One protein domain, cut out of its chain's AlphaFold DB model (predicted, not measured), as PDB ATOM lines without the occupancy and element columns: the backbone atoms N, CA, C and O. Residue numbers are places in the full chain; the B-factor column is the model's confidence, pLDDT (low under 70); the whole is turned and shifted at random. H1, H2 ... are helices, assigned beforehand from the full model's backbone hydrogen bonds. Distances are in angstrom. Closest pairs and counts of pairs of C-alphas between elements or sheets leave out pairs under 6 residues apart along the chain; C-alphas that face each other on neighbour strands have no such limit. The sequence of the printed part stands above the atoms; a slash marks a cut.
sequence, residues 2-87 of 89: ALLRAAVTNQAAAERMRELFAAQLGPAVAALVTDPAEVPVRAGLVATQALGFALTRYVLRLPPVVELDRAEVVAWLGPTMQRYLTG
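AT A GLANCE: This is residues 2 to 87 of the 89 residues of the protein "TetR_C_16 domain-containing protein" of Saccharothrix sp. CB00851 (UniProt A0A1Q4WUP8). The long H3 runs through the middle of a flat set of helices; on one side H2 slants away as a V whose open end H1 closes, and on the other H5 folds back after short H4. The 86 printed residues, class all helix, hold five named helices, H1 to H5, and are only just compact, close to loose: radius of gyration of the C-alphas 14.0 A, spans 38 by 34 by 13 A.

IN THESE COORDINATES: Find C-alpha 36 at (58.737, -45.866, -14.672); H3 runs 33.5 A to residue 59. Before it look for H1, residues 2 to 9, and H2, residues 11 to 30, 27.2 A. After it come H4, residues 63 to 67, and H5, residues 70 to 86, 22.5 A, ending at C-alpha 86 (56.601, -33.456, -14.914).

HOW THE PARTS SIT: H3 is the hub. H2 touches it at a steep tilt of 54 degrees, C-alphas Ala 30 and Val 39 closest at 5.7 A. H1 touches H3, closest C-alphas Arg 5 and Val 59, 6.8 A. H5 touches H3 with H3's residues 42 to 49 alone, opposite ways at a shallow 19 degrees, closest C-alphas Arg 42 and Tyr 84, 5.6 A. H4 touches H3 only at the corner. Within hydrogen-bond range are every O i to N i+4 pair in H4, 3 of 4 in H1, 14 of 16 in H2, 18 of 20 in H3, 11 of 13 in H5.

THE WHOLE: The farthest C-alphas, Asp 35 and Pro 63, are 39.0 A apart; the printed part has no cut, no long link, and no printed residue is under 70 in pLDDT.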
ATOM      1  N   ALA A   2      28.107 -41.116  -5.626       74.06
ATOM      2  CA  ALA A   2      27.861 -42.179  -4.641       74.06
ATOM      3  C   ALA A   2      29.135 -42.964  -4.272       74.06
ATOM      4  O   ALA A   2      29.354 -43.244  -3.099       74.06
ATOM      5  N   LEU A   3      30.008 -43.239  -5.253       81.12
ATOM      6  CA  LEU A   3      31.213 -44.043  -5.032       81.12
ATOM      7  C   LEU A   3      32.229 -43.372  -4.100       81.12
ATOM      8  O   LEU A   3      32.699 -44.026  -3.185       81.12
ATOM      9  N   LEU A   4      32.521 -42.075  -4.268       83.56
ATOM     10  CA  LEU A   4      33.459 -41.360  -3.387       83.56
ATOM     11  C   LEU A   4      32.977 -41.349  -1.931       83.56
ATOM     12  O   LEU A   4      33.757 -41.592  -1.021       83.56
ATOM     13  N   ARG A   5      31.679 -41.106  -1.706       84.31
ATOM     14  CA  ARG A   5      31.093 -41.136  -0.359       84.31
ATOM     15  C   ARG A   5      31.132 -42.547   0.233       84.31
ATOM     16  O   ARG A   5      31.523 -42.703   1.381       84.31
ATOM     17  N   ALA A   6      30.769 -43.558  -0.558       87.06
ATOM     18  CA  ALA A   6      30.819 -44.951  -0.133       87.06
ATOM     19  C   ALA A   6      32.255 -45.411   0.155       87.06
ATOM     20  O   ALA A   6      32.475 -46.092   1.144       87.06
ATOM     21  N   ALA A   7      33.237 -45.000  -0.647       86.50
ATOM     22  CA  ALA A   7      34.640 -45.359  -0.468       86.50
ATOM     23  C   ALA A   7      35.230 -44.855   0.860       86.50
ATOM     24  O   ALA A   7      36.154 -45.466   1.381       86.50
ATOM     25  N   VAL A   8      34.692 -43.771   1.430       85.31
ATOM     26  CA  VAL A   8      35.127 -43.262   2.742       85.31
ATOM     27  C   VAL A   8      34.604 -44.129   3.895       85.31
ATOM     28  O   VAL A   8      35.247 -44.208   4.935       85.31
ATOM     29  N   THR A   9      33.452 -44.783   3.731       88.69
ATOM     30  CA  THR A   9      32.760 -45.496   4.823       88.69
ATOM     31  C   THR A   9      32.640 -47.007   4.609       88.69
ATOM     32  O   THR A   9      32.147 -47.711   5.484       88.69
ATOM     33  N   ASN A  10      33.031 -47.519   3.441       90.50
ATOM     34  CA  ASN A  10      32.875 -48.912   3.036       90.50
ATOM     35  C   ASN A  10      34.129 -49.397   2.296       90.50
ATOM     36  O   ASN A  10      34.491 -48.876   1.239       90.50
ATOM     37  N   GLN A  11      34.749 -50.447   2.834       87.00
ATOM     38  CA  GLN A  11      36.009 -50.983   2.325       87.00
ATOM     39  C   GLN A  11      35.904 -51.545   0.901       87.00
ATOM     40  O   GLN A  11      36.789 -51.293   0.088       87.00
ATOM     41  N   ALA A  12      34.806 -52.225   0.560       90.19
ATOM     42  CA  ALA A  12      34.602 -52.752  -0.790       90.19
ATOM     43  C   ALA A  12      34.484 -51.613  -1.816       90.19
ATOM     44  O   ALA A  12      35.049 -51.676  -2.904       90.19
ATOM     45  N   ALA A  13      33.806 -50.518  -1.458       88.50
ATOM     46  CA  ALA A  13      33.753 -49.330  -2.308       88.50
ATOM     47  C   ALA A  13      35.129 -48.647  -2.439       88.50
ATOM     48  O   ALA A  13      35.461 -48.152  -3.516       88.50
ATOM     49  N   ALA A  14      35.945 -48.654  -1.379       88.44
ATOM     50  CA  ALA A  14      37.312 -48.136  -1.412       88.44
ATOM     51  C   ALA A  14      38.217 -48.951  -2.346       88.44
ATOM     52  O   ALA A  14      38.999 -48.378  -3.103       88.44
ATOM     53  N   GLU A  15      38.093 -50.280  -2.339       89.94
ATOM     54  CA  GLU A  15      38.810 -51.165  -3.265       89.94
ATOM     55  C   GLU A  15      38.411 -50.898  -4.711       89.94
ATOM     56  O   GLU A  15      39.281 -50.643  -5.541       89.94
ATOM     57  N   ARG A  16      37.107 -50.802  -4.989       89.44
ATOM     58  CA  ARG A  16      36.619 -50.424  -6.322       89.44
ATOM     59  C   ARG A  16      37.154 -49.074  -6.787       89.44
ATOM     60  O   ARG A  16      37.508 -48.912  -7.952       89.44
ATOM     61  N   MET A  17      37.232 -48.100  -5.885       87.88
ATOM     62  CA  MET A  17      37.819 -46.796  -6.181       87.88
ATOM     63  C   MET A  17      39.309 -46.919  -6.535       87.88
ATOM     64  O   MET A  17      39.744 -46.332  -7.523       87.88
ATOM     65  N   ARG A  18      40.082 -47.704  -5.771       87.62
ATOM     66  CA  ARG A  18      41.508 -47.959  -6.041       87.62
ATOM     67  C   ARG A  18      41.722 -48.637  -7.393       87.62
ATOM     68  O   ARG A  18      42.574 -48.182  -8.148       87.62
ATOM     69  N   GLU A  19      40.927 -49.654  -7.723       88.88
ATOM     70  CA  GLU A  19      40.977 -50.354  -9.017       88.88
ATOM     71  C   GLU A  19      40.738 -49.395 -10.190       88.88
ATOM     72  O   GLU A  19      41.530 -49.342 -11.131       88.88
ATOM     73  N   LEU A  20      39.675 -48.585 -10.114       87.00
ATOM     74  CA  LEU A  20      39.339 -47.614 -11.156       87.00
ATOM     75  C   LEU A  20      40.439 -46.570 -11.352       87.00
ATOM     76  O   LEU A  20      40.731 -46.194 -12.487       87.00
ATOM     77  N   PHE A  21      41.042 -46.100 -10.259       84.81
ATOM     78  CA  PHE A  21      42.139 -45.137 -10.307       84.81
ATOM     79  C   PHE A  21      43.419 -45.758 -10.862       84.81
ATOM     80  O   PHE A  21      44.064 -45.136 -11.699       84.81
ATOM     81  N   ALA A  22      43.764 -46.980 -10.458       83.94
ATOM     82  CA  ALA A  22      44.923 -47.691 -10.989       83.94
ATOM     83  C   ALA A  22      44.802 -47.912 -12.506       83.94
ATOM     84  O   ALA A  22      45.753 -47.649 -13.240       83.94
ATOM     85  N   ALA A  23      43.614 -48.304 -12.978       87.06
ATOM     86  CA  ALA A  23      43.349 -48.534 -14.396       87.06
ATOM     87  C   ALA A  23      43.372 -47.252 -15.249       87.06
ATOM     88  O   ALA A  23      43.698 -47.319 -16.430       87.06
ATOM     89  N   GLN A  24      43.031 -46.091 -14.675       86.31
ATOM     90  CA  GLN A  24      42.935 -44.825 -15.419       86.31
ATOM     91  C   GLN A  24      44.171 -43.933 -15.267       86.31
ATOM     92  O   GLN A  24      44.702 -43.439 -16.259       86.31
ATOM     93  N   LEU A  25      44.641 -43.710 -14.036       85.19
ATOM     94  CA  LEU A  25      45.765 -42.811 -13.775       85.19
ATOM     95  C   LEU A  25      47.109 -43.454 -14.090       85.19
ATOM     96  O   LEU A  25      47.986 -42.754 -14.578       85.19
ATOM     97  N   GLY A  26      47.280 -44.754 -13.831       85.69
ATOM     98  CA  GLY A  26      48.547 -45.447 -14.083       85.69
ATOM     99  C   GLY A  26      49.035 -45.254 -15.525       85.69
ATOM    100  O   GLY A  26      50.115 -44.697 -15.715       85.69
ATOM    101  N   PRO A  27      48.228 -45.613 -16.543       88.25
ATOM    102  CA  PRO A  27      48.592 -45.414 -17.947       88.25
ATOM    103  C   PRO A  27      48.780 -43.940 -18.332       88.25
ATOM    104  O   PRO A  27      49.717 -43.608 -19.053       88.25
ATOM    105  N   ALA A  28      47.919 -43.046 -17.834       89.12
ATOM    106  CA  ALA A  28      48.000 -41.619 -18.146       89.12
ATOM    107  C   ALA A  28      49.272 -40.965 -17.581       89.12
ATOM    108  O   ALA A  28      49.898 -40.147 -18.250       89.12
ATOM    109  N   VAL A  29      49.674 -41.339 -16.364       90.44
ATOM    110  CA  VAL A  29      50.907 -40.855 -15.728       90.44
ATOM    111  C   VAL A  29      52.135 -41.501 -16.368       90.44
ATOM    112  O   VAL A  29      53.110 -40.802 -16.624       90.44
ATOM    113  N   ALA A  30      52.084 -42.796 -16.696       90.38
ATOM    114  CA  ALA A  30      53.180 -43.490 -17.377       90.38
ATOM    115  C   ALA A  30      53.560 -42.841 -18.719       90.38
ATOM    116  O   ALA A  30      54.724 -42.864 -19.096       90.38
ATOM    117  N   ALA A  31      52.602 -42.225 -19.418       90.69
ATOM    118  CA  ALA A  31      52.856 -41.506 -20.666       90.69
ATOM    119  C   ALA A  31      53.617 -40.174 -20.488       90.69
ATOM    120  O   ALA A  31      54.097 -39.615 -21.471       90.69
ATOM    121  N   LEU A  32      53.696 -39.641 -19.264       89.25
ATOM    122  CA  LEU A  32      54.233 -38.305 -18.967       89.25
ATOM    123  C   LEU A  32      55.475 -38.327 -18.067       89.25
ATOM    124  O   LEU A  32      56.182 -37.325 -17.984       89.25
ATOM    125  N   VAL A  33      55.727 -39.443 -17.382       87.62
ATOM    126  CA  VAL A  33      56.822 -39.593 -16.422       87.62
ATOM    127  C   VAL A  33      57.989 -40.331 -17.068       87.62
ATOM    128  O   VAL A  33      57.815 -41.401 -17.643       87.62
ATOM    129  N   THR A  34      59.193 -39.775 -16.930       87.06
ATOM    130  CA  THR A  34      60.417 -40.340 -17.515       87.06
ATOM    131  C   THR A  34      60.887 -41.613 -16.808       87.06
ATOM    132  O   THR A  34      61.365 -42.525 -17.474       87.06
ATOM    133  N   ASP A  35      60.775 -41.677 -15.476       90.81
ATOM    134  CA  ASP A  35      61.161 -42.848 -14.679       90.81
ATOM    135  C   ASP A  35      59.933 -43.730 -14.364       90.81
ATOM    136  O   ASP A  35      59.082 -43.339 -13.554       90.81
ATOM    137  N   PRO A  36      59.832 -44.941 -14.946       89.88
ATOM    138  CA  PRO A  36      58.737 -45.866 -14.672       89.88
ATOM    139  C   PRO A  36      58.577 -46.224 -13.188       89.88
ATOM    140  O   PRO A  36      57.459 -46.504 -12.750       89.88
ATOM    141  N   ALA A  37      59.658 -46.201 -12.399       93.06
ATOM    142  CA  ALA A  37      59.609 -46.508 -10.972       93.06
ATOM    143  C   ALA A  37      58.843 -45.441 -10.167       93.06
ATOM    144  O   ALA A  37      58.265 -45.748  -9.121       93.06
ATOM    145  N   GLU A  38      58.778 -44.200 -10.659       92.75
ATOM    146  CA  GLU A  38      58.063 -43.105  -9.998       92.75
ATOM    147  C   GLU A  38      56.564 -43.068 -10.326       92.75
ATOM    148  O   GLU A  38      55.792 -42.420  -9.609       92.75
ATOM    149  N   VAL A  39      56.124 -43.768 -11.378       92.25
ATOM    150  CA  VAL A  39      54.737 -43.732 -11.872       92.25
ATOM    151  C   VAL A  39      53.706 -44.020 -10.773       92.25
ATOM    152  O   VAL A  39      52.772 -43.221 -10.646       92.25
ATOM    153  N   PRO A  40      53.836 -45.068  -9.929       91.50
ATOM    154  CA  PRO A  40      52.840 -45.344  -8.892       91.50
ATOM    155  C   PRO A  40      52.707 -44.205  -7.876       91.50
ATOM    156  O   PRO A  40      51.596 -43.831  -7.494       91.50
ATOM    157  N   VAL A  41      53.834 -43.613  -7.467       93.25
ATOM    158  CA  VAL A  41      53.857 -42.517  -6.490       93.25
ATOM    159  C   VAL A  41      53.255 -41.253  -7.099       93.25
ATOM    160  O   VAL A  41      52.385 -40.634  -6.487       93.25
ATOM    161  N   ARG A  42      53.656 -40.889  -8.322       94.19
ATOM    162  CA  ARG A  42      53.141 -39.703  -9.024       94.19
ATOM    163  C   ARG A  42      51.649 -39.824  -9.335       94.19
ATOM    164  O   ARG A  42      50.907 -38.872  -9.100       94.19
ATOM    165  N   ALA A  43      51.181 -41.002  -9.757       93.19
ATOM    166  CA  ALA A  43      49.756 -41.281  -9.935       93.19
ATOM    167  C   ALA A  43      48.981 -41.147  -8.613       93.19
ATOM    168  O   ALA A  43      47.906 -40.546  -8.585       93.19
ATOM    169  N   GLY A  44      49.552 -41.635  -7.507       92.81
ATOM    170  CA  GLY A  44      49.003 -41.449  -6.165       92.81
ATOM    171  C   GLY A  44      48.870 -39.972  -5.781       92.81
ATOM    172  O   GLY A  44      47.807 -39.550  -5.331       92.81
ATOM    173  N   LEU A  45      49.904 -39.159  -6.016       94.69
ATOM    174  CA  LEU A  45      49.884 -37.718  -5.735       94.69
ATOM    175  C   LEU A  45      48.823 -36.980  -6.561       94.69
ATOM    176  O   LEU A  45      48.053 -36.197  -6.002       94.69
ATOM    177  N   VAL A  46      48.708 -37.278  -7.858       94.44
ATOM    178  CA  VAL A  46      47.621 -36.760  -8.709       94.44
ATOM    179  C   VAL A  46      46.250 -37.157  -8.149       94.44
ATOM    180  O   VAL A  46      45.362 -36.306  -8.033       94.44
ATOM    181  N   ALA A  47      46.089 -38.417  -7.730       92.88
ATOM    182  CA  ALA A  47      44.855 -38.898  -7.119       92.88
ATOM    183  C   ALA A  47      44.514 -38.126  -5.837       92.88
ATOM    184  O   ALA A  47      43.357 -37.747  -5.661       92.88
ATOM    185  N   THR A  48      45.492 -37.830  -4.970       93.88
ATOM    186  CA  THR A  48      45.237 -37.074  -3.728       93.88
ATOM    187  C   THR A  48      44.584 -35.720  -3.992       93.88
ATOM    188  O   THR A  48      43.644 -35.351  -3.290       93.88
ATOM    189  N   GLN A  49      45.020 -35.009  -5.036       95.62
ATOM    190  CA  GLN A  49      44.480 -33.692  -5.371       95.62
ATOM    191  C   GLN A  49      43.078 -33.801  -5.948       95.62
ATOM    192  O   GLN A  49      42.168 -33.105  -5.500       95.62
ATOM    193  N   ALA A  50      42.883 -34.708  -6.909       92.75
ATOM    194  CA  ALA A  50      41.587 -34.900  -7.545       92.75
ATOM    195  C   ALA A  50      40.524 -35.360  -6.533       92.75
ATOM    196  O   ALA A  50      39.417 -34.819  -6.498       92.75
ATOM    197  N   LEU A  51      40.866 -36.333  -5.683       91.94
ATOM    198  CA  LEU A  51      39.961 -36.881  -4.675       91.94
ATOM    199  C   LEU A  51      39.692 -35.899  -3.544       91.94
ATOM    200  O   LEU A  51      38.535 -35.741  -3.159       91.94
ATOM    201  N   GLY A  52      40.726 -35.218  -3.045       94.31
ATOM    202  CA  GLY A  52      40.581 -34.186  -2.023       94.31
ATOM    203  C   GLY A  52      39.658 -33.066  -2.494       94.31
ATOM    204  O   GLY A  52      38.700 -32.730  -1.800       94.31
ATOM    205  N   PHE A  53      39.870 -32.562  -3.713       96.38
ATOM    206  CA  PHE A  53      39.003 -31.551  -4.314       96.38
ATOM    207  C   PHE A  53      37.569 -32.057  -4.528       96.38
ATOM    208  O   PHE A  53      36.603 -31.372  -4.191       96.38
ATOM    209  N   ALA A  54      37.394 -33.275  -5.049       94.12
ATOM    210  CA  ALA A  54      36.062 -33.838  -5.250       94.12
ATOM    211  C   ALA A  54      35.312 -34.042  -3.921       94.12
ATOM    212  O   ALA A  54      34.106 -33.794  -3.840       94.12
ATOM    213  N   LEU A  55      36.015 -34.469  -2.870       94.44
ATOM    214  CA  LEU A  55      35.455 -34.656  -1.535       94.44
ATOM    215  C   LEU A  55      34.985 -33.318  -0.958       94.44
ATOM    216  O   LEU A  55      33.832 -33.203  -0.538       94.44
ATOM    217  N   THR A  56      35.847 -32.300  -0.972       96.44
ATOM    218  CA  THR A  56      35.535 -30.984  -0.404       96.44
ATOM    219  C   THR A  56      34.451 -30.257  -1.193       96.44
ATOM    220  O   THR A  56      33.558 -29.672  -0.582       96.44
ATOM    221  N   ARG A  57      34.454 -30.356  -2.529       97.25
ATOM    222  CA  ARG A  57      33.457 -29.700  -3.384       97.25
ATOM    223  C   ARG A  57      32.099 -30.396  -3.380       97.25
ATOM    224  O   ARG A  57      31.074 -29.737  -3.250       97.25
ATOM    225  N   TYR A  58      32.053 -31.717  -3.539       94.44
ATOM    226  CA  TYR A  58      30.789 -32.410  -3.830       94.44
ATOM    227  C   TYR A  58      30.191 -33.153  -2.637       94.44
ATOM    228  O   TYR A  58      28.969 -33.334  -2.584       94.44
ATOM    229  N   VAL A  59      31.021 -33.603  -1.690       93.25
ATOM    230  CA  VAL A  59      30.566 -34.391  -0.535       93.25
ATOM    231  C   VAL A  59      30.394 -33.504   0.688       93.25
ATOM    232  O   VAL A  59      29.286 -33.451   1.218       93.25
ATOM    233  N   LEU A  60      31.462 -32.815   1.099       94.56
ATOM    234  CA  LEU A  60      31.443 -31.893   2.238       94.56
ATOM    235  C   LEU A  60      30.811 -30.546   1.880       94.56
ATOM    236  O   LEU A  60      30.259 -29.892   2.755       94.56
ATOM    237  N   ARG A  61      30.863 -30.163   0.594       95.81
ATOM    238  CA  ARG A  61      30.310 -28.910   0.062       95.81
ATOM    239  C   ARG A  61      30.829 -27.676   0.805       95.81
ATOM    240  O   ARG A  61      30.045 -26.841   1.247       95.81
ATOM    241  N   LEU A  62      32.150 -27.567   0.941       97.81
ATOM    242  CA  LEU A  62      32.780 -26.393   1.550       97.81
ATOM    243  C   LEU A  62      32.451 -25.148   0.705       97.81
ATOM    244  O   LEU A  62      32.871 -25.124  -0.454       97.81
ATOM    245  N   PRO A  63      31.747 -24.129   1.245       97.50
ATOM    246  CA  PRO A  63      31.239 -23.004   0.455       97.50
ATOM    247  C   PRO A  63      32.261 -22.351  -0.493       97.50
ATOM    248  O   PRO A  63      32.001 -22.361  -1.696       97.50
ATOM    249  N   PRO A  64      33.474 -21.945  -0.050       96.75
ATOM    250  CA  PRO A  64      34.433 -21.309  -0.957       96.75
ATOM    251  C   PRO A  64      34.924 -22.248  -2.065       96.75
ATOM    252  O   PRO A  64      35.284 -21.803  -3.144       96.75
ATOM    253  N   VAL A  65      34.931 -23.565  -1.834       97.69
ATOM    254  CA  VAL A  65      35.365 -24.552  -2.834       97.69
ATOM    255  C   VAL A  65      34.246 -24.868  -3.822       97.69
ATOM    256  O   VAL A  65      34.532 -25.257  -4.949       97.69
ATOM    257  N   VAL A  66      32.981 -24.742  -3.419       98.19
ATOM    258  CA  VAL A  66      31.813 -24.913  -4.298       98.19
ATOM    259  C   VAL A  66      31.663 -23.726  -5.245       98.19
ATOM    260  O   VAL A  66      31.297 -23.932  -6.401       98.19
ATOM    261  N   GLU A  67      31.975 -22.525  -4.768       98.06
ATOM    262  CA  GLU A  67      31.824 -21.269  -5.508       98.06
ATOM    263  C   GLU A  67      32.833 -21.101  -6.644       98.06
ATOM    264  O   GLU A  67      32.490 -20.468  -7.637       98.06
ATOM    265  N   LEU A  68      34.018 -21.721  -6.550       98.12
ATOM    266  CA  LEU A  68      35.026 -21.637  -7.611       98.12
ATOM    267  C   LEU A  68      34.446 -22.067  -8.959       98.12
ATOM    268  O   LEU A  68      33.852 -23.152  -9.077       98.12
ATOM    269  N   ASP A  69      34.678 -21.269  -9.989       97.94
ATOM    270  CA  ASP A  69      34.396 -21.673 -11.353       97.94
ATOM    271  C   ASP A  69      35.460 -22.659 -11.875       97.94
ATOM    272  O   ASP A  69      36.453 -22.994 -11.221       97.94
ATOM    273  N   ARG A  70      35.244 -23.190 -13.082       96.75
ATOM    274  CA  ARG A  70      36.172 -24.161 -13.674       96.75
ATOM    275  C   ARG A  70      37.562 -23.564 -13.927       96.75
ATOM    276  O   ARG A  70      38.546 -24.286 -13.777       96.75
ATOM    277  N   ALA A  71      37.643 -22.312 -14.369       98.19
ATOM    278  CA  ALA A  71      38.909 -21.668 -14.695       98.19
ATOM    279  C   ALA A  71      39.733 -21.427 -13.425       98.19
ATOM    280  O   ALA A  71      40.922 -21.738 -13.411       98.19
ATOM    281  N   GLU A  72      39.094 -20.990 -12.342       98.19
ATOM    282  CA  GLU A  72      39.728 -20.815 -11.038       98.19
ATOM    283  C   GLU A  72      40.234 -22.148 -10.478       98.19
ATOM    284  O   GLU A  72      41.376 -22.242 -10.027       98.19
ATOM    285  N   VAL A  73      39.433 -23.216 -10.571       97.88
ATOM    286  CA  VAL A  73      39.865 -24.564 -10.162       97.88
ATOM    287  C   VAL A  73      41.104 -25.005 -10.939       97.88
ATOM    288  O   VAL A  73      42.051 -25.521 -10.346       97.88
ATOM    289  N   VAL A  74      41.123 -24.803 -12.260       97.62
ATOM    290  CA  VAL A  74      42.281 -25.148 -13.096       97.62
ATOM    291  C   VAL A  74      43.489 -24.280 -12.744       97.62
ATOM    292  O   VAL A  74      44.595 -24.809 -12.667       97.62
ATOM    293  N   ALA A  75      43.298 -22.988 -12.475       98.12
ATOM    294  CA  ALA A  75      44.375 -22.084 -12.082       98.12
ATOM    295  C   ALA A  75      45.031 -22.504 -10.754       98.12
ATOM    296  O   ALA A  75      46.256 -22.478 -10.642       98.12
ATOM    297  N   TRP A  76      44.241 -22.957  -9.775       97.56
ATOM    298  CA  TRP A  76      44.751 -23.425  -8.482       97.56
ATOM    299  C   TRP A  76      45.351 -24.835  -8.533       97.56
ATOM    300  O   TRP A  76      46.429 -25.081  -7.985       97.56
ATOM    301  N   LEU A  77      44.664 -25.790  -9.168       97.06
ATOM    302  CA  LEU A  77      45.061 -27.203  -9.135       97.06
ATOM    303  C   LEU A  77      46.035 -27.583 -10.252       97.06
ATOM    304  O   LEU A  77      46.867 -28.470 -10.056       97.06
ATOM    305  N   GLY A  78      45.952 -26.918 -11.405       96.19
ATOM    306  CA  GLY A  78      46.753 -27.204 -12.594       96.19
ATOM    307  C   GLY A  78      48.258 -27.216 -12.320       96.19
ATOM    308  O   GLY A  78      48.890 -28.237 -12.589       96.19
ATOM    309  N   PRO A  79      48.844 -26.165 -11.714       97.00
ATOM    310  CA  PRO A  79      50.273 -26.139 -11.390       97.00
ATOM    311  C   PRO A  79      50.700 -27.275 -10.452       97.00
ATOM    312  O   PRO A  79      51.769 -27.861 -10.619       97.00
ATOM    313  N   THR A  80      49.847 -27.634  -9.488       96.06
ATOM    314  CA  THR A  80      50.117 -28.728  -8.544       96.06
ATOM    315  C   THR A  80      50.110 -30.083  -9.250       96.06
ATOM    316  O   THR A  80      51.024 -30.885  -9.052       96.06
ATOM    317  N   MET A  81      49.117 -30.327 -10.111       94.69
ATOM    318  CA  MET A  81      49.053 -31.537 -10.930       94.69
ATOM    319  C   MET A  81      50.239 -31.622 -11.896       94.69
ATOM    320  O   MET A  81      50.885 -32.666 -11.969       94.69
ATOM    321  N   GLN A  82      50.583 -30.521 -12.570       94.00
ATOM    322  CA  GLN A  82      51.731 -30.456 -13.474       94.00
ATOM    323  C   GLN A  82      53.040 -30.768 -12.745       94.00
ATOM    324  O   GLN A  82      53.846 -31.552 -13.242       94.00
ATOM    325  N   ARG A  83      53.237 -30.230 -11.533       94.25
ATOM    326  CA  ARG A  83      54.411 -30.540 -10.705       94.25
ATOM    327  C   ARG A  83      54.526 -32.037 -10.418       94.25
ATOM    328  O   ARG A  83      55.619 -32.582 -10.507       94.25
ATOM    329  N   TYR A  84      53.425 -32.719 -10.108       94.12
ATOM    330  CA  TYR A  84      53.464 -34.169  -9.885       94.12
ATOM    331  C   TYR A  84      53.724 -34.968 -11.158       94.12
ATOM    332  O   TYR A  84      54.364 -36.013 -11.085       94.12
ATOM    333  N   LEU A  85      53.267 -34.486 -12.311       91.50
ATOM    334  CA  LEU A  85      53.433 -35.190 -13.580       91.50
ATOM    335  C   LEU A  85      54.830 -35.004 -14.179       91.50
ATOM    336  O   LEU A  85      55.423 -35.978 -14.619       91.50
ATOM    337  N   THR A  86      55.370 -33.785 -14.168       88.88
ATOM    338  CA  THR A  86      56.601 -33.456 -14.914       88.88
ATOM    339  C   THR A  86      57.631 -32.671 -14.107       88.88
ATOM    340  O   THR A  86      58.692 -32.340 -14.626       88.88
ATOM    341  N   GLY A  87      57.323 -32.300 -12.863       84.75
ATOM    342  CA  GLY A  87      58.247 -31.563 -12.007       84.75
ATOM    343  C   GLY A  87      59.348 -32.451 -11.427       84.75
ATOM    344  O   GLY A  87      59.150 -33.655 -11.209       84.75
TER     345      GLY A  87